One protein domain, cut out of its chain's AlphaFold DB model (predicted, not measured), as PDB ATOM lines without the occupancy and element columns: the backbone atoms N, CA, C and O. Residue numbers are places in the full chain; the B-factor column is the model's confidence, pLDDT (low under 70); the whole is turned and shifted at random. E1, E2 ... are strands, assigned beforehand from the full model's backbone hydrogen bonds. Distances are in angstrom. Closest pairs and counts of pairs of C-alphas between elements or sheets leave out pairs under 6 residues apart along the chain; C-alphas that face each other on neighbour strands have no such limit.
ATOM      1  N   GLY A 462      80.197  31.832 149.177       97.56
ATOM      2  CA  GLY A 462      81.588  31.401 149.349       97.56
ATOM      3  C   GLY A 462      81.683  29.883 149.240       97.56
ATOM      4  O   GLY A 462      81.183  29.190 150.118       97.56
ATOM      5  N   LEU A 463      82.304  29.348 148.191       97.69
ATOM      6  CA  LEU A 463      82.356  27.905 147.937       97.69
ATOM      7  C   LEU A 463      83.781  27.361 148.064       97.69
ATOM      8  O   LEU A 463      84.717  27.885 147.457       97.69
ATOM      9  N   THR A 464      83.931  26.270 148.812       94.44
ATOM     10  CA  THR A 464      85.185  25.515 148.900       94.44
ATOM     11  C   THR A 464      85.306  24.593 147.690       94.44
ATOM     12  O   THR A 464      84.573  23.612 147.563       94.44
ATOM     13  N   GLY A 465      86.226  24.924 146.792       92.44
ATOM     14  CA  GLY A 465      86.592  24.124 145.633       92.44
ATOM     15  C   GLY A 465      87.630  23.033 145.941       92.44
ATOM     16  O   GLY A 465      88.096  22.887 147.074       92.44
ATOM     17  N   PRO A 466      88.003  22.234 144.927       92.44
ATOM     18  CA  PRO A 466      88.947  21.127 145.071       92.44
ATOM     19  C   PRO A 466      90.406  21.576 145.293       92.44
ATOM     20  O   PRO A 466      90.765  22.750 145.199       92.44
ATOM     21  N   THR A 467      91.275  20.598 145.575       95.50
ATOM     22  CA  THR A 467      92.738  20.770 145.586       95.50
ATOM     23  C   THR A 467      93.352  20.164 144.327       95.50
ATOM     24  O   THR A 467      93.139  18.985 144.046       95.50
ATOM     25  N   PHE A 468      94.164  20.939 143.610       95.19
ATOM     26  CA  PHE A 468      94.915  20.507 142.432       95.19
ATOM     27  C   PHE A 468      96.400  20.345 142.757       95.19
ATOM     28  O   PHE A 468      96.984  21.164 143.465       95.19
ATOM     29  N   THR A 469      97.029  19.309 142.201       95.06
ATOM     30  CA  THR A 469      98.490  19.146 142.203       95.06
ATOM     31  C   THR A 469      98.970  19.209 140.763       95.06
ATOM     32  O   THR A 469      98.633  18.327 139.980       95.06
ATOM     33  N   LEU A 470      99.715  20.257 140.411       93.56
ATOM     34  CA  LEU A 470     100.181  20.494 139.045       93.56
ATOM     35  C   LEU A 470     101.593  19.945 138.852       93.56
ATOM     36  O   LEU A 470     102.462  20.134 139.702       93.56
ATOM     37  N   THR A 471     101.835  19.285 137.726       92.06
ATOM     38  CA  THR A 471     103.100  18.624 137.376       92.06
ATOM     39  C   THR A 471     103.522  18.996 135.954       92.06
ATOM     40  O   THR A 471     102.734  19.547 135.193       92.06
ATOM     41  N   ALA A 472     104.760  18.687 135.560       86.38
ATOM     42  CA  ALA A 472     105.258  19.024 134.221       86.38
ATOM     43  C   ALA A 472     104.489  18.343 133.061       86.38
ATOM     44  O   ALA A 472     104.564  18.822 131.930       86.38
ATOM     45  N   ASP A 473     103.759  17.255 133.339       87.06
ATOM     46  CA  ASP A 473     102.907  16.540 132.377       87.06
ATOM     47  C   ASP A 473     101.401  16.867 132.537       87.06
ATOM     48  O   ASP A 473     100.605  16.485 131.679       87.06
ATOM     49  N   ASP A 474     101.004  17.564 133.612       89.25
ATOM     50  CA  ASP A 474      99.610  17.902 133.942       89.25
ATOM     51  C   ASP A 474      99.538  19.265 134.658       89.25
ATOM     52  O   ASP A 474      99.722  19.372 135.872       89.25
ATOM     53  N   ASP A 475      99.346  20.325 133.874       89.81
ATOM     54  CA  ASP A 475      99.498  21.733 134.269       89.81
ATOM     55  C   ASP A 475      98.192  22.545 134.151       89.81
ATOM     56  O   ASP A 475      98.221  23.779 134.141       89.81
ATOM     57  N   THR A 476      97.048  21.867 133.999       91.00
ATOM     58  CA  THR A 476      95.753  22.473 133.655       91.00
ATOM     59  C   THR A 476      94.660  22.047 134.639       91.00
ATOM     60  O   THR A 476      94.538  20.871 134.961       91.00
ATOM     61  N   LEU A 477      93.845  22.998 135.109       93.31
ATOM     62  CA  LEU A 477      92.761  22.759 136.072       93.31
ATOM     63  C   LEU A 477      91.447  23.465 135.684       93.31
ATOM     64  O   LEU A 477      91.461  24.457 134.956       93.31
ATOM     65  N   ASP A 478      90.320  22.986 136.218       92.38
ATOM     66  CA  ASP A 478      89.032  23.696 136.236       92.38
ATOM     67  C   ASP A 478      88.547  23.812 137.692       92.38
ATOM     68  O   ASP A 478      88.106  22.811 138.259       92.38
ATOM     69  N   PRO A 479      88.594  25.002 138.316       92.19
ATOM     70  CA  PRO A 479      88.193  25.182 139.706       92.19
ATOM     71  C   PRO A 479      86.666  25.208 139.890       92.19
ATOM     72  O   PRO A 479      86.207  25.271 141.025       92.19
ATOM     73  N   THR A 480      85.879  25.199 138.808       90.12
ATOM     74  CA  THR A 480      84.408  25.294 138.848       90.12
ATOM     75  C   THR A 480      83.706  23.941 138.724       90.12
ATOM     76  O   THR A 480      82.620  23.763 139.284       90.12
ATOM     77  N   THR A 481      84.330  22.967 138.048       86.12
ATOM     78  CA  THR A 481      83.786  21.613 137.859       86.12
ATOM     79  C   THR A 481      83.426  20.963 139.198       86.12
ATOM     80  O   THR A 481      84.273  20.753 140.065       86.12
ATOM     81  N   GLY A 482      82.143  20.624 139.357       84.81
ATOM     82  CA  GLY A 482      81.609  19.952 140.545       84.81
ATOM     83  C   GLY A 482      81.444  20.829 141.792       84.81
ATOM     84  O   GLY A 482      80.988  20.315 142.808       84.81
ATOM     85  N   VAL A 483      81.784  22.123 141.732       91.56
ATOM     86  CA  VAL A 483      81.631  23.066 142.859       91.56
ATOM     87  C   VAL A 483      80.251  23.726 142.857       91.56
ATOM     88  O   VAL A 483      79.671  23.949 143.915       91.56
ATOM     89  N   ILE A 484      79.702  24.000 141.672       93.44
ATOM     90  CA  ILE A 484      78.314  24.441 141.490       93.44
ATOM     91  C   ILE A 484      77.513  23.242 140.969       93.44
ATOM     92  O   ILE A 484      77.891  22.616 139.978       93.44
ATOM     93  N   SER A 485      76.417  22.898 141.641       93.38
ATOM     94  CA  SER A 485      75.562  21.745 141.317       93.38
ATOM     95  C   SER A 485      74.467  22.086 140.297       93.38
ATOM     96  O   SER A 485      74.066  21.218 139.516       93.38
ATOM     97  N   GLY A 486      74.045  23.355 140.246       94.38
ATOM     98  CA  GLY A 486      73.225  23.922 139.176       94.38
ATOM     99  C   GLY A 486      72.278  25.041 139.622       94.38
ATOM    100  O   GLY A 486      72.325  25.522 140.753       94.38
ATOM    101  N   LEU A 487      71.396  25.455 138.716       95.06
ATOM    102  CA  LEU A 487      70.313  26.407 138.947       95.06
ATOM    103  C   LEU A 487      68.964  25.698 138.807       95.06
ATOM    104  O   LEU A 487      68.718  25.025 137.806       95.06
ATOM    105  N   GLN A 488      68.099  25.864 139.802       94.19
ATOM    106  CA  GLN A 488      66.751  25.306 139.851       94.19
ATOM    107  C   GLN A 488      65.770  26.202 139.082       94.19
ATOM    108  O   GLN A 488      65.585  27.368 139.443       94.19
ATOM    109  N   ASP A 489      65.112  25.662 138.060       92.50
ATOM    110  CA  ASP A 489      63.960  26.301 137.422       92.50
ATOM    111  C   ASP A 489      62.701  26.045 138.264       92.50
ATOM    112  O   ASP A 489      62.243  24.911 138.406       92.50
ATOM    113  N   LEU A 490      62.111  27.110 138.814       90.56
ATOM    114  CA  LEU A 490      60.919  27.029 139.664       90.56
ATOM    115  C   LEU A 490      59.644  26.613 138.906       90.56
ATOM    116  O   LEU A 490      58.660  26.248 139.550       90.56
ATOM    117  N   ALA A 491      59.629  26.676 137.569       87.38
ATOM    118  CA  ALA A 491      58.476  26.291 136.753       87.38
ATOM    119  C   ALA A 491      58.442  24.788 136.421       87.38
ATOM    120  O   ALA A 491      57.359  24.232 136.227       87.38
ATOM    121  N   THR A 492      59.603  24.129 136.356       88.94
ATOM    122  CA  THR A 492      59.728  22.686 136.064       88.94
ATOM    123  C   THR A 492      60.178  21.856 137.266       88.94
ATOM    124  O   THR A 492      59.880  20.664 137.330       88.94
ATOM    125  N   GLY A 493      60.877  22.468 138.226       84.50
ATOM    126  CA  GLY A 493      61.570  21.780 139.316       84.50
ATOM    127  C   GLY A 493      62.884  21.111 138.894       84.50
ATOM    128  O   GLY A 493      63.497  20.434 139.719       84.50
ATOM    129  N   GLU A 494      63.321  21.272 137.639       90.19
ATOM    130  CA  GLU A 494      64.593  20.731 137.154       90.19
ATOM    131  C   GLU A 494      65.772  21.633 137.555       90.19
ATOM    132  O   GLU A 494      65.668  22.860 137.574       90.19
ATOM    133  N   THR A 495      66.922  21.019 137.848       92.94
ATOM    134  CA  THR A 495      68.182  21.726 138.120       92.94
ATOM    135  C   THR A 495      69.113  21.579 136.921       92.94
ATOM    136  O   THR A 495      69.442  20.460 136.523       92.94
ATOM    137  N   THR A 496      69.556  22.698 136.347       92.56
ATOM    138  CA  THR A 496      70.409  22.734 135.147       92.56
ATOM    139  C   THR A 496      71.786  23.325 135.446       92.56
ATOM    140  O   THR A 496      71.934  24.180 136.315       92.56
ATOM    141  N   GLN A 497      72.827  22.867 134.750       91.50
ATOM    142  CA  GLN A 497      74.187  23.389 134.927       91.50
ATOM    143  C   GLN A 497      74.370  24.709 134.150       91.50
ATOM    144  O   GLN A 497      74.173  24.712 132.932       91.50
ATOM    145  N   PRO A 498      74.727  25.830 134.810       91.12
ATOM    146  CA  PRO A 498      74.888  27.116 134.141       91.12
ATOM    147  C   PRO A 498      76.212  27.211 133.380       91.12
ATOM    148  O   PRO A 498      77.276  26.901 133.909       91.12
ATOM    149  N   THR A 499      76.182  27.787 132.178       92.00
ATOM    150  CA  THR A 499      77.395  28.351 131.570       92.00
ATOM    151  C   THR A 499      77.815  29.580 132.384       92.00
ATOM    152  O   THR A 499      77.001  30.481 132.606       92.00
ATOM    153  N   LEU A 500      79.066  29.632 132.845       93.75
ATOM    154  CA  LEU A 500      79.568  30.660 133.768       93.75
ATOM    155  C   LEU A 500      80.421  31.735 133.069       93.75
ATOM    156  O   LEU A 500      81.010  31.503 132.014       93.75
ATOM    157  N   ASN A 501      80.521  32.909 133.690       94.12
ATOM    158  CA  ASN A 501      81.498  33.965 133.411       94.12
ATOM    159  C   ASN A 501      82.470  34.089 134.589       94.12
ATOM    160  O   ASN A 501      82.022  34.100 135.734       94.12
ATOM    161  N   LEU A 502      83.762  34.302 134.317       95.31
ATOM    162  CA  LEU A 502      84.720  34.785 135.320       95.31
ATOM    163  C   LEU A 502      84.599  36.302 135.478       95.31
ATOM    164  O   LEU A 502      84.780  37.057 134.520       95.31
ATOM    165  N   LEU A 503      84.325  36.753 136.695       95.50
ATOM    166  CA  LEU A 503      84.133  38.161 137.022       95.50
ATOM    167  C   LEU A 503      85.463  38.826 137.387       95.50
ATOM    168  O   LEU A 503      86.331  38.207 137.992       95.50
ATOM    169  N   ASN A 504      85.599  40.118 137.076       94.94
ATOM    170  CA  ASN A 504      86.571  40.955 137.777       94.94
ATOM    171  C   ASN A 504      85.960  41.341 139.126       94.94
ATOM    172  O   ASN A 504      84.881  41.935 139.155       94.94
ATOM    173  N   PHE A 505      86.641  41.025 140.222       94.75
ATOM    174  CA  PHE A 505      86.210  41.339 141.583       94.75
ATOM    175  C   PHE A 505      87.315  42.082 142.338       94.75
ATOM    176  O   PHE A 505      88.465  42.122 141.901       94.75
ATOM    177  N   LYS A 506      86.955  42.696 143.469       93.88
ATOM    178  CA  LYS A 506      87.883  43.391 144.365       93.88
ATOM    179  C   LYS A 506      87.985  42.635 145.688       93.88
ATOM    180  O   LYS A 506      86.957  42.349 146.293       93.88
ATOM    181  N   TYR A 507      89.203  42.388 146.160       87.94
ATOM    182  CA  TYR A 507      89.485  41.813 147.476       87.94
ATOM    183  C   TYR A 507      90.592  42.631 148.151       87.94
ATOM    184  O   TYR A 507      91.664  42.846 147.580       87.94
ATOM    185  N   GLY A 508      90.322  43.166 149.345       87.19
ATOM    186  CA  GLY A 508      91.213  44.129 150.001       87.19
ATOM    187  C   GLY A 508      91.512  45.343 149.109       87.19
ATOM    188  O   GLY A 508      90.625  46.150 148.827       87.19
ATOM    189  N   ASN A 509      92.761  45.463 148.648       88.69
ATOM    190  CA  ASN A 509      93.223  46.525 147.742       88.69
ATOM    191  C   ASN A 509      93.479  46.061 146.293       88.69
ATOM    192  O   ASN A 509      93.869  46.885 145.465       88.69
ATOM    193  N   VAL A 510      93.262  44.782 145.972       92.88
ATOM    194  CA  VAL A 510      93.508  44.207 144.639       92.88
ATOM    195  C   VAL A 510      92.193  44.036 143.879       92.88
ATOM    196  O   VAL A 510      91.171  43.692 144.469       92.88
ATOM    197  N   SER A 511      92.233  44.264 142.563       95.12
ATOM    198  CA  SER A 511      91.129  43.985 141.637       95.12
ATOM    199  C   SER A 511      91.633  43.117 140.486       95.12
ATOM    200  O   SER A 511      92.545  43.535 139.778       95.12
ATOM    201  N   SER A 512      91.057  41.927 140.308       95.50
ATOM    202  CA  SER A 512      91.481  40.922 139.318       95.50
ATOM    203  C   SER A 512      90.357  39.905 139.056       95.50
ATOM    204  O   SER A 512      89.293  39.975 139.674       95.50
ATOM    205  N   GLN A 513      90.584  38.960 138.141       93.94
ATOM    206  CA  GLN A 513      89.730  37.785 137.918       93.94
ATOM    207  C   GLN A 513      90.201  36.541 138.687       93.94
ATOM    208  O   GLN A 513      89.420  35.607 138.856       93.94
ATOM    209  N   LEU A 514      91.458  36.523 139.145       96.19
ATOM    210  CA  LEU A 514      92.076  35.420 139.879       96.19
ATOM    211  C   LEU A 514      93.094  35.980 140.875       96.19
ATOM    212  O   LEU A 514      93.987  36.740 140.497       96.19
ATOM    213  N   MET A 515      92.978  35.587 142.140       96.31
ATOM    214  CA  MET A 515      93.877  36.019 143.213       96.31
ATOM    215  C   MET A 515      94.408  34.825 144.004       96.31
ATOM    216  O   MET A 515      93.770  33.776 144.039       96.31
ATOM    217  N   ARG A 516      95.546  34.992 144.677       96.56
ATOM    218  CA  ARG A 516      96.056  34.067 145.702       96.56
ATOM    219  C   ARG A 516      95.846  34.700 147.077       96.56
ATOM    220  O   ARG A 516      96.235  35.850 147.272       96.56
ATOM    221  N   VAL A 517      95.203  33.976 147.992       96.38
ATOM    222  CA  VAL A 517      94.709  34.493 149.287       96.38
ATOM    223  C   VAL A 517      95.252  33.748 150.508       96.38
ATOM    224  O   VAL A 517      95.219  34.294 151.607       96.38
ATOM    225  N   GLU A 518      95.831  32.560 150.316       97.38
ATOM    226  CA  GLU A 518      96.617  31.859 151.341       97.38
ATOM    227  C   GLU A 518      97.955  31.384 150.765       97.38
ATOM    228  O   GLU A 518      98.106  31.209 149.546       97.38
ATOM    229  N   ASP A 519      98.924  31.130 151.640       96.19
ATOM    230  CA  ASP A 519     100.188  30.501 151.274       96.19
ATOM    231  C   ASP A 519     100.123  28.959 151.195       96.19
ATOM    232  O   ASP A 519      99.058  28.341 151.258       96.19
ATOM    233  N   ALA A 520     101.278  28.323 150.970       94.00
ATOM    234  CA  ALA A 520     101.371  26.872 150.819       94.00
ATOM    235  C   ALA A 520     100.939  26.122 152.093       94.00
ATOM    236  O   ALA A 520     100.234  25.108 152.000       94.00
ATOM    237  N   ASP A 521     101.317  26.656 153.255       94.19
ATOM    238  CA  ASP A 521     101.041  26.099 154.578       94.19
ATOM    239  C   ASP A 521      99.582  26.344 155.004       94.19
ATOM    240  O   ASP A 521      99.024  25.561 155.773       94.19
ATOM    241  N   GLY A 522      98.923  27.345 154.408       93.06
ATOM    242  CA  GLY A 522      97.521  27.703 154.645       93.06
ATOM    243  C   GLY A 522      97.344  28.954 155.504       93.06
ATOM    244  O   GLY A 522      96.258  29.174 156.033       93.06
ATOM    245  N   ASN A 523      98.387  29.773 155.665       95.88
ATOM    246  CA  ASN A 523      98.251  31.068 156.325       95.88
ATOM    247  C   ASN A 523      97.589  32.061 155.362       95.88
ATOM    248  O   ASN A 523      97.988  32.146 154.196       95.88
ATOM    249  N   THR A 524      96.630  32.850 155.849       95.31
ATOM    250  CA  THR A 524      96.077  33.998 155.116       95.31
ATOM    251  C   THR A 524      97.198  34.953 154.708       95.31
ATOM    252  O   THR A 524      98.097  35.244 155.498       95.31
ATOM    253  N   ILE A 525      97.143  35.472 153.481       95.06
ATOM    254  CA  ILE A 525      98.068  36.502 152.999       95.06
ATOM    255  C   ILE A 525      97.312  37.719 152.465       95.06
ATOM    256  O   ILE A 525      96.161  37.631 152.032       95.06
ATOM    257  N   ALA A 526      97.994  38.865 152.422       94.50
ATOM    258  CA  ALA A 526      97.536  39.993 151.620       94.50
ATOM    259  C   ALA A 526      97.384  39.537 150.159       94.50
ATOM    260  O   ALA A 526      98.359  39.100 149.548       94.50
ATOM    261  N   ALA A 527      96.159  39.620 149.628       94.44
ATOM    262  CA  ALA A 527      95.806  39.005 148.352       94.44
ATOM    263  C   ALA A 527      96.733  39.446 147.208       94.44
ATOM    264  O   ALA A 527      96.950  40.639 146.990       94.44
ATOM    265  N   GLU A 528      97.254  38.474 146.463       95.19
ATOM    266  CA  GLU A 528      98.125  38.695 145.308       95.19
ATOM    267  C   GLU A 528      97.314  38.542 144.014       95.19
ATOM    268  O   GLU A 528      96.556  37.582 143.876       95.19
ATOM    269  N   ASP A 529      97.473  39.452 143.046       94.94
ATOM    270  CA  ASP A 529      96.942  39.246 141.691       94.94
ATOM    271  C   ASP A 529      97.722  38.120 141.004       94.94
ATOM    272  O   ASP A 529      98.942  38.210 140.856       94.94
ATOM    273  N   ALA A 530      97.012  37.071 140.592       94.38
ATOM    274  CA  ALA A 530      97.591  35.891 139.963       94.38
ATOM    275  C   ALA A 530      96.990  35.585 138.582       94.38
ATOM    276  O   ALA A 530      97.276  34.537 137.999       94.38
ATOM    277  N   ALA A 531      96.205  36.499 138.000       91.81
ATOM    278  CA  ALA A 531      95.651  36.320 136.654       91.81
ATOM    279  C   ALA A 531      96.730  36.215 135.554       91.81
ATOM    280  O   ALA A 531      96.449  35.718 134.467       91.81
ATOM    281  N   ALA A 532      97.966  36.648 135.829       91.44
ATOM    282  CA  ALA A 532      99.111  36.493 134.931       91.44
ATOM    283  C   ALA A 532      99.829  35.129 135.046       91.44
ATOM    284  O   ALA A 532     100.563  34.762 134.129       91.44
ATOM    285  N   ASP A 533      99.624  34.375 136.134       92.75
ATOM    286  CA  ASP A 533     100.254  33.060 136.335       92.75
ATOM    287  C   ASP A 533      99.560  31.936 135.542       92.75
ATOM    288  O   ASP A 533     100.122  30.849 135.394       92.75
ATOM    289  N   PHE A 534      98.364  32.191 134.995       94.44
ATOM    290  CA  PHE A 534      97.555  31.224 134.251       94.44
ATOM    291  C   PHE A 534      97.117  31.767 132.885       94.44
ATOM    292  O   PHE A 534      96.660  32.898 132.752       94.44
ATOM    293  N   THR A 535      97.175  30.920 131.859       94.50
ATOM    294  CA  THR A 535      96.404  31.104 130.625       94.50
ATOM    295  C   THR A 535      95.019  30.511 130.844       94.50
ATOM    296  O   THR A 535      94.893  29.300 131.015       94.50
ATOM    297  N   ILE A 536      93.991  31.358 130.837       94.12
ATOM    298  CA  ILE A 536      92.601  30.947 131.054       94.12
ATOM    299  C   ILE A 536      91.860  30.929 129.713       94.12
ATOM    300  O   ILE A 536      91.811  31.939 129.007       94.12
ATOM    301  N   THR A 537      91.253  29.794 129.373       93.25
ATOM    302  CA  THR A 537      90.327  29.648 128.237       93.25
ATOM    303  C   THR A 537      89.022  28.989 128.677       93.25
ATOM    304  O   THR A 537      88.974  28.365 129.732       93.25
ATOM    305  N   GLN A 538      87.962  29.120 127.878       92.06
ATOM    306  CA  GLN A 538      86.668  28.480 128.125       92.06
ATOM    307  C   GLN A 538      86.186  27.779 126.850       92.06
ATOM    308  O   GLN A 538      86.285  28.355 125.762       92.06
ATOM    309  N   ASP A 539      85.690  26.552 126.987       89.50
ATOM    310  CA  ASP A 539      85.100  25.777 125.894       89.50
ATOM    311  C   ASP A 539      83.641  26.179 125.613       89.50
ATOM    312  O   ASP A 539      82.996  26.906 126.370       89.50
ATOM    313  N   ALA A 540      83.107  25.713 124.481       85.31
ATOM    314  CA  ALA A 540      81.770  26.074 123.998       85.31
ATOM    315  C   ALA A 540      80.603  25.486 124.822       85.31
ATOM    316  O   ALA A 540      79.455  25.864 124.591       85.31
ATOM    317  N   ASP A 541      80.882  24.570 125.750       81.56
ATOM    318  CA  ASP A 541      79.951  24.050 126.762       81.56
ATOM    319  C   ASP A 541      80.023  24.819 128.098       81.56
ATOM    320  O   ASP A 541      79.114  24.706 128.920       81.56
ATOM    321  N   GLY A 542      81.047  25.655 128.286       83.94
ATOM    322  CA  GLY A 542      81.271  26.457 129.485       83.94
ATOM    323  C   GLY A 542      82.420  25.986 130.376       83.94
ATOM    324  O   GLY A 542      82.756  26.721 131.306       83.94
ATOM    325  N   THR A 543      83.042  24.833 130.106       87.25
ATOM    326  CA  THR A 543      84.178  24.328 130.898       87.25
ATOM    327  C   THR A 543      85.366  25.289 130.830       87.25
ATOM    328  O   THR A 543      85.782  25.699 129.743       87.25
ATOM    329  N   PHE A 544      85.928  25.658 131.985       91.75
ATOM    330  CA  PHE A 544      87.142  26.473 132.047       91.75
ATOM    331  C   PHE A 544      88.401  25.609 132.003       91.75
ATOM    332  O   PHE A 544      88.453  24.530 132.579       91.75
ATOM    333  N   HIS A 545      89.457  26.138 131.389       92.50
ATOM    334  CA  HIS A 545      90.799  25.565 131.413       92.50
ATOM    335  C   HIS A 545      91.770  26.633 131.906       92.50
ATOM    336  O   HIS A 545      92.101  27.566 131.172       92.50
ATOM    337  N   PHE A 546      92.208  26.506 133.155       95.06
ATOM    338  CA  PHE A 546      93.269  27.308 133.758       95.06
ATOM    339  C   PHE A 546      94.582  26.545 133.589       95.06
ATOM    340  O   PHE A 546      94.895  25.657 134.381       95.06
ATOM    341  N   LYS A 547      95.350  26.872 132.552       94.06
ATOM    342  CA  LYS A 547      96.668  26.279 132.300       94.06
ATOM    343  C   LYS A 547      97.760  27.143 132.921       94.06
ATOM    344  O   LYS A 547      97.794  28.342 132.647       94.06
ATOM    345  N   ALA A 548      98.669  26.571 133.704       92.56
ATOM    346  CA  ALA A 548      99.791  27.321 134.264       92.56
ATOM    347  C   ALA A 548     100.655  27.947 133.148       92.56
ATOM    348  O   ALA A 548     101.114  27.272 132.226       92.56
ATOM    349  N   ALA A 549     100.863  29.261 133.225       88.94
ATOM    350  CA  ALA A 549     101.725  30.031 132.324       88.94
ATOM    351  C   ALA A 549     103.122  30.281 132.926       88.94
ATOM    352  O   ALA A 549     104.063  30.601 132.196       88.94
ATOM    353  N   ASN A 550     103.251  30.129 134.246       82.12
ATOM    354  CA  ASN A 550     104.467  30.344 135.020       82.12
ATOM    355  C   ASN A 550     104.928  29.019 135.671       82.12
ATOM    356  O   ASN A 550     104.169  28.455 136.460       82.12
ATOM    357  N   PRO A 551     106.143  28.501 135.395       75.81
ATOM    358  CA  PRO A 551     106.639  27.283 136.048       75.81
ATOM    359  C   PRO A 551     106.935  27.492 137.545       75.81
ATOM    360  O   PRO A 551     106.825  26.550 138.328       75.81
ATOM    361  N   ASP A 552     107.230  28.731 137.953       82.88
ATOM    362  CA  ASP A 552     107.473  29.134 139.344       82.88
ATOM    363  C   ASP A 552     106.174  29.588 140.051       82.88
ATOM    364  O   ASP A 552     106.201  30.377 140.999       82.88
ATOM    365  N   LEU A 553     105.020  29.090 139.583       91.19
ATOM    366  CA  LEU A 553     103.702  29.252 140.203       91.19
ATOM    367  C   LEU A 553     103.756  28.916 141.703       91.19
ATOM    368  O   LEU A 553     104.254  27.862 142.105       91.19
ATOM    369  N   LYS A 554     103.214  29.794 142.548       93.88
ATOM    370  CA  LYS A 554     103.219  29.589 144.002       93.88
ATOM    371  C   LYS A 554     102.164  28.559 144.410       93.88
ATOM    372  O   LYS A 554     101.039  28.586 143.928       93.88
ATOM    373  N   SER A 555     102.485  27.709 145.382       95.56
ATOM    374  CA  SER A 555     101.464  26.911 146.072       95.56
ATOM    375  C   SER A 555     100.643  27.782 147.035       95.56
ATOM    376  O   SER A 555     101.147  28.774 147.581       95.56
ATOM    377  N   GLY A 556      99.386  27.403 147.257       96.62
ATOM    378  CA  GLY A 556      98.474  28.032 148.217       96.62
ATOM    379  C   GLY A 556      97.017  28.021 147.764       96.62
ATOM    380  O   GLY A 556      96.678  27.330 146.802       96.62
ATOM    381  N   THR A 557      96.158  28.763 148.459       97.75
ATOM    382  CA  THR A 557      94.730  28.864 148.111       97.75
ATOM    383  C   THR A 557      94.482  30.058 147.201       97.75
ATOM    384  O   THR A 557      94.932  31.180 147.453       97.75
ATOM    385  N   TYR A 558      93.763  29.789 146.118       97.25
ATOM    386  CA  TYR A 558      93.407  30.708 145.052       97.25
ATOM    387  C   TYR A 558      91.907  30.996 145.071       97.25
ATOM    388  O   TYR A 558      91.104  30.158 145.479       97.25
ATOM    389  N   LEU A 559      91.540  32.192 144.621       97.19
ATOM    390  CA  LEU A 559      90.193  32.740 144.664       97.19
ATOM    391  C   LEU A 559      89.788  33.280 143.289       97.19
ATOM    392  O   LEU A 559      90.489  34.113 142.711       97.19
ATOM    393  N   ILE A 560      88.627  32.842 142.804       97.44
ATOM    394  CA  ILE A 560      87.926  33.407 141.638       97.44
ATOM    395  C   ILE A 560      86.507  33.828 142.019       97.44
ATOM    396  O   ILE A 560      85.950  33.327 142.994       97.44
ATOM    397  N   ALA A 561      85.892  34.689 141.210       97.31
ATOM    398  CA  ALA A 561      84.463  34.985 141.283       97.31
ATOM    399  C   ALA A 561      83.768  34.591 139.972       97.31
ATOM    400  O   ALA A 561      84.250  34.930 138.888       97.31
ATOM    401  N   VAL A 562      82.630  33.898 140.063       96.50
ATOM    402  CA  VAL A 562      81.839  33.428 138.913       96.50
ATOM    403  C   VAL A 562      80.359  33.792 139.031       96.50
ATOM    404  O   VAL A 562      79.819  33.875 140.132       96.50
ATOM    405  N   ALA A 563      79.692  33.976 137.889       96.12
ATOM    406  CA  ALA A 563      78.232  34.094 137.795       96.12
ATOM    407  C   ALA A 563      77.702  33.525 136.459       96.12
ATOM    408  O   ALA A 563      78.461  33.483 135.487       96.12
ATOM    409  N   PRO A 564      76.423  33.112 136.367       95.00
ATOM    410  CA  PRO A 564      75.810  32.613 135.134       95.00
ATOM    411  C   PRO A 564      75.806  33.623 133.975       95.00
ATOM    412  O   PRO A 564      75.617  34.826 134.165       95.00
ATOM    413  N   GLN A 565      75.964  33.128 132.745       92.44
ATOM    414  CA  GLN A 565      75.945  33.946 131.523       92.44
ATOM    415  C   GLN A 565      74.551  34.489 131.157       92.44
ATOM    416  O   GLN A 565      74.461  35.483 130.438       92.44
ATOM    417  N   ASP A 566      73.470  33.877 131.652       90.31
ATOM    418  CA  ASP A 566      72.083  34.298 131.390       90.31
ATOM    419  C   ASP A 566      71.632  35.519 132.225       90.31
ATOM    420  O   ASP A 566      70.548  36.064 132.005       90.31
ATOM    421  N   GLY A 567      72.477  35.985 133.151       88.88
ATOM    422  CA  GLY A 567      72.177  37.096 134.054       88.88
ATOM    423  C   GLY A 567      71.363  36.700 135.288       88.88
ATOM    424  O   GLY A 567      70.836  37.591 135.961       88.88
ATOM    425  N   THR A 568      71.252  35.402 135.589       93.69
ATOM    426  CA  THR A 568      70.662  34.899 136.836       93.69
ATOM    427  C   THR A 568      71.302  35.540 138.071       93.69
ATOM    428  O   THR A 568      72.512  35.766 138.119       93.69
ATOM    429  N   LYS A 569      70.491  35.812 139.100       94.12
ATOM    430  CA  LYS A 569      70.914  36.405 140.383       94.12
ATOM    431  C   LYS A 569      71.560  35.380 141.327       94.12
ATOM    432  O   LYS A 569      71.106  35.165 142.451       94.12
ATOM    433  N   TYR A 570      72.627  34.754 140.847       96.50
ATOM    434  CA  TYR A 570      73.496  33.856 141.597       96.50
ATOM    435  C   TYR A 570      74.954  34.184 141.261       96.50
ATOM    436  O   TYR A 570      75.292  34.418 140.100       96.50
ATOM    437  N   SER A 571      75.834  34.189 142.257       97.00
ATOM    438  CA  SER A 571      77.276  34.330 142.044       97.00
ATOM    439  C   SER A 571      78.050  33.687 143.188       97.00
ATOM    440  O   SER A 571      77.582  33.673 144.326       97.00
ATOM    441  N   ALA A 572      79.232  33.158 142.884       97.81
ATOM    442  CA  ALA A 572      80.058  32.430 143.836       97.81
ATOM    443  C   ALA A 572      81.521  32.882 143.789       97.81
ATOM    444  O   ALA A 572      82.114  33.030 142.721       97.81
ATOM    445  N   PHE A 573      82.099  33.055 144.970       97.69
ATOM    446  CA  PHE A 573      83.523  33.153 145.240       97.69
ATOM    447  C   PHE A 573      84.050  31.741 145.501       97.69
ATOM    448  O   PHE A 573      83.691  31.140 146.513       97.69
ATOM    449  N   VAL A 574      84.856  31.190 144.593       97.62
ATOM    450  CA  VAL A 574      85.373  29.816 144.709       97.62
ATOM    451  C   VAL A 574      86.816  29.838 145.196       97.62
ATOM    452  O   VAL A 574      87.690  30.383 144.517       97.62
ATOM    453  N   TYR A 575      87.048  29.216 146.352       97.00
ATOM    454  CA  TYR A 575      88.350  29.054 146.998       97.00
ATOM    455  C   TYR A 575      88.898  27.657 146.692       97.00
ATOM    456  O   TYR A 575      88.322  26.671 147.142       97.00
ATOM    457  N   PHE A 576      89.988  27.539 145.936       97.19
ATOM    458  CA  PHE A 576      90.571  26.251 145.533       97.19
ATOM    459  C   PHE A 576      92.075  26.215 145.812       97.19
ATOM    460  O   PHE A 576      92.769  27.216 145.642       97.19
ATOM    461  N   LYS A 577      92.610  25.066 146.241       97.00
ATOM    462  CA  LYS A 577      94.034  24.951 146.607       97.00
ATOM    463  C   LYS A 577      94.869  24.440 145.438       97.00
ATOM    464  O   LYS A 577      94.483  23.492 144.759       97.00
ATOM    465  N   VAL A 578      96.034  25.043 145.221       96.50
ATOM    466  CA  VAL A 578      97.009  24.637 144.200       96.50
ATOM    467  C   VAL A 578      98.317  24.234 144.873       96.50
ATOM    468  O   VAL A 578      98.851  24.954 145.721       96.50
ATOM    469  N   ILE A 579      98.844  23.080 144.475       94.88
ATOM    470  CA  ILE A 579     100.148  22.554 144.877       94.88
ATOM    471  C   ILE A 579     101.007  22.442 143.613       94.88
ATOM    472  O   ILE A 579     100.749  21.589 142.764       94.88
ATOM    473  N   ASN A 580     102.018  23.299 143.463       92.31
ATOM    474  CA  ASN A 580     102.938  23.236 142.326       92.31
ATOM    475  C   ASN A 580     104.030  22.173 142.555       92.31
ATOM    476  O   ASN A 580     104.761  22.225 143.543       92.31
ATOM    477  N   GLN A 581     104.151  21.232 141.617       90.69
ATOM    478  CA  GLN A 581     105.224  20.238 141.494       90.69
ATOM    479  C   GLN A 581     105.801  20.190 140.057       90.69
ATOM    480  O   GLN A 581     106.478  19.229 139.693       90.69
ATOM    481  N   MET A 582     105.548  21.210 139.226       84.88
ATOM    482  CA  MET A 582     106.056  21.313 137.846       84.88
ATOM    483  C   MET A 582     107.588  21.397 137.800       84.88
ATOM    484  O   MET A 582     108.214  20.781 136.941       84.88
ATOM    485  N   ASN A 583     108.176  22.110 138.763       74.62
ATOM    486  CA  ASN A 583     109.608  22.121 139.047       74.62
ATOM    487  C   ASN A 583     109.876  21.231 140.279       74.62
ATOM    488  O   ASN A 583     109.908  21.750 141.398       74.62
TER     489      ASN A 583
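This is residues 462 to 583 of the 796 residues of the protein "GRAM_POS_ANCHORING domain-containing protein" of Lactobacillus sp. PFC-70 (UniProt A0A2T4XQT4). A strongly twisted wall of strands, with the long E10 and E11 in its middle, is partly covered on one face by the hairpin of E8 and E9, a loose and uneven sandwich. E1 lies beyond E11; on the other side of E10 come E3 and the hairpin of E6 and E7, with the small hairpin of E4 and E5 near E7, while a thin arm reaches out at one end, going out through E2 and folding back between residues 488 and 495, so that residues 495 to 496 pair antiparallel with residues 487 to 488 of E2. The printed part has 122 residues with no named helix and eleven named strands, E1 to E11 in order, 62 residues in all; its class is all strand. The wall is a branched, mixed sheet of six strands, E1, E3, E6, E7, E10 and E11. The whole is compact, with a radius of gyration of the C-alphas of 15.0 A and spans of 50 by 34 by 21 A.

E1, residues 462 to 470, is an edge strand and runs parallel to E11, residues 570 to 580, at 26 degrees; N 463 and O 573 are 2.8 A apart. E2, residues 486 to 488, pairs with no named strand, but its residues 487 to 488 pair antiparallel with residues 495 to 496. E3, residues 500 to 502, is antiparallel to E10, residues 556 to 564, with N 501 and O 563 at 2.8 A. E3 runs on into E4, residues 505 to 507, at 52 degrees. E4 forms a hairpin with E5, residues 510 to 512; N 505 and O 512 are 2.9 A apart. E6, residues 514 to 518, has E10 on one side, with N 559 and O 515 at 2.8 A, and E7, residues 524 to 529, on the other side, with N 516 and O 528 at 2.9 A. The closest C-alphas of E5 and E7, Ser 512 and Asp 529, are 6.2 A apart. E8, residues 534 to 538, and E9, residues 544 to 548, form a hairpin, with N 535 and O 547 at 2.8 A; residues 476 to 477 pair antiparallel with residues 546 to 547 of E9. E10 and E11 form a hairpin at 152 degrees, with N 558 and O 576 at 2.8 A. E8 is apart from E10 and E11.

E1 begins at C-alpha 462, (81.588, 31.401, 149.349), and is 23.9 A long. E10 measures 26.6 A; E11, the longest strand at 31.3 A, ends at C-alpha 580, (102.938, 23.236, 142.326).

The C-alphas of Ala 491 and Asn 583, the two farthest apart, are 51.4 A apart. The printed part has no cut. The links E1 to E2 and E2 to E3 are long. The mean pLDDT of the printed part is 92.6, and no printed residue is under 70.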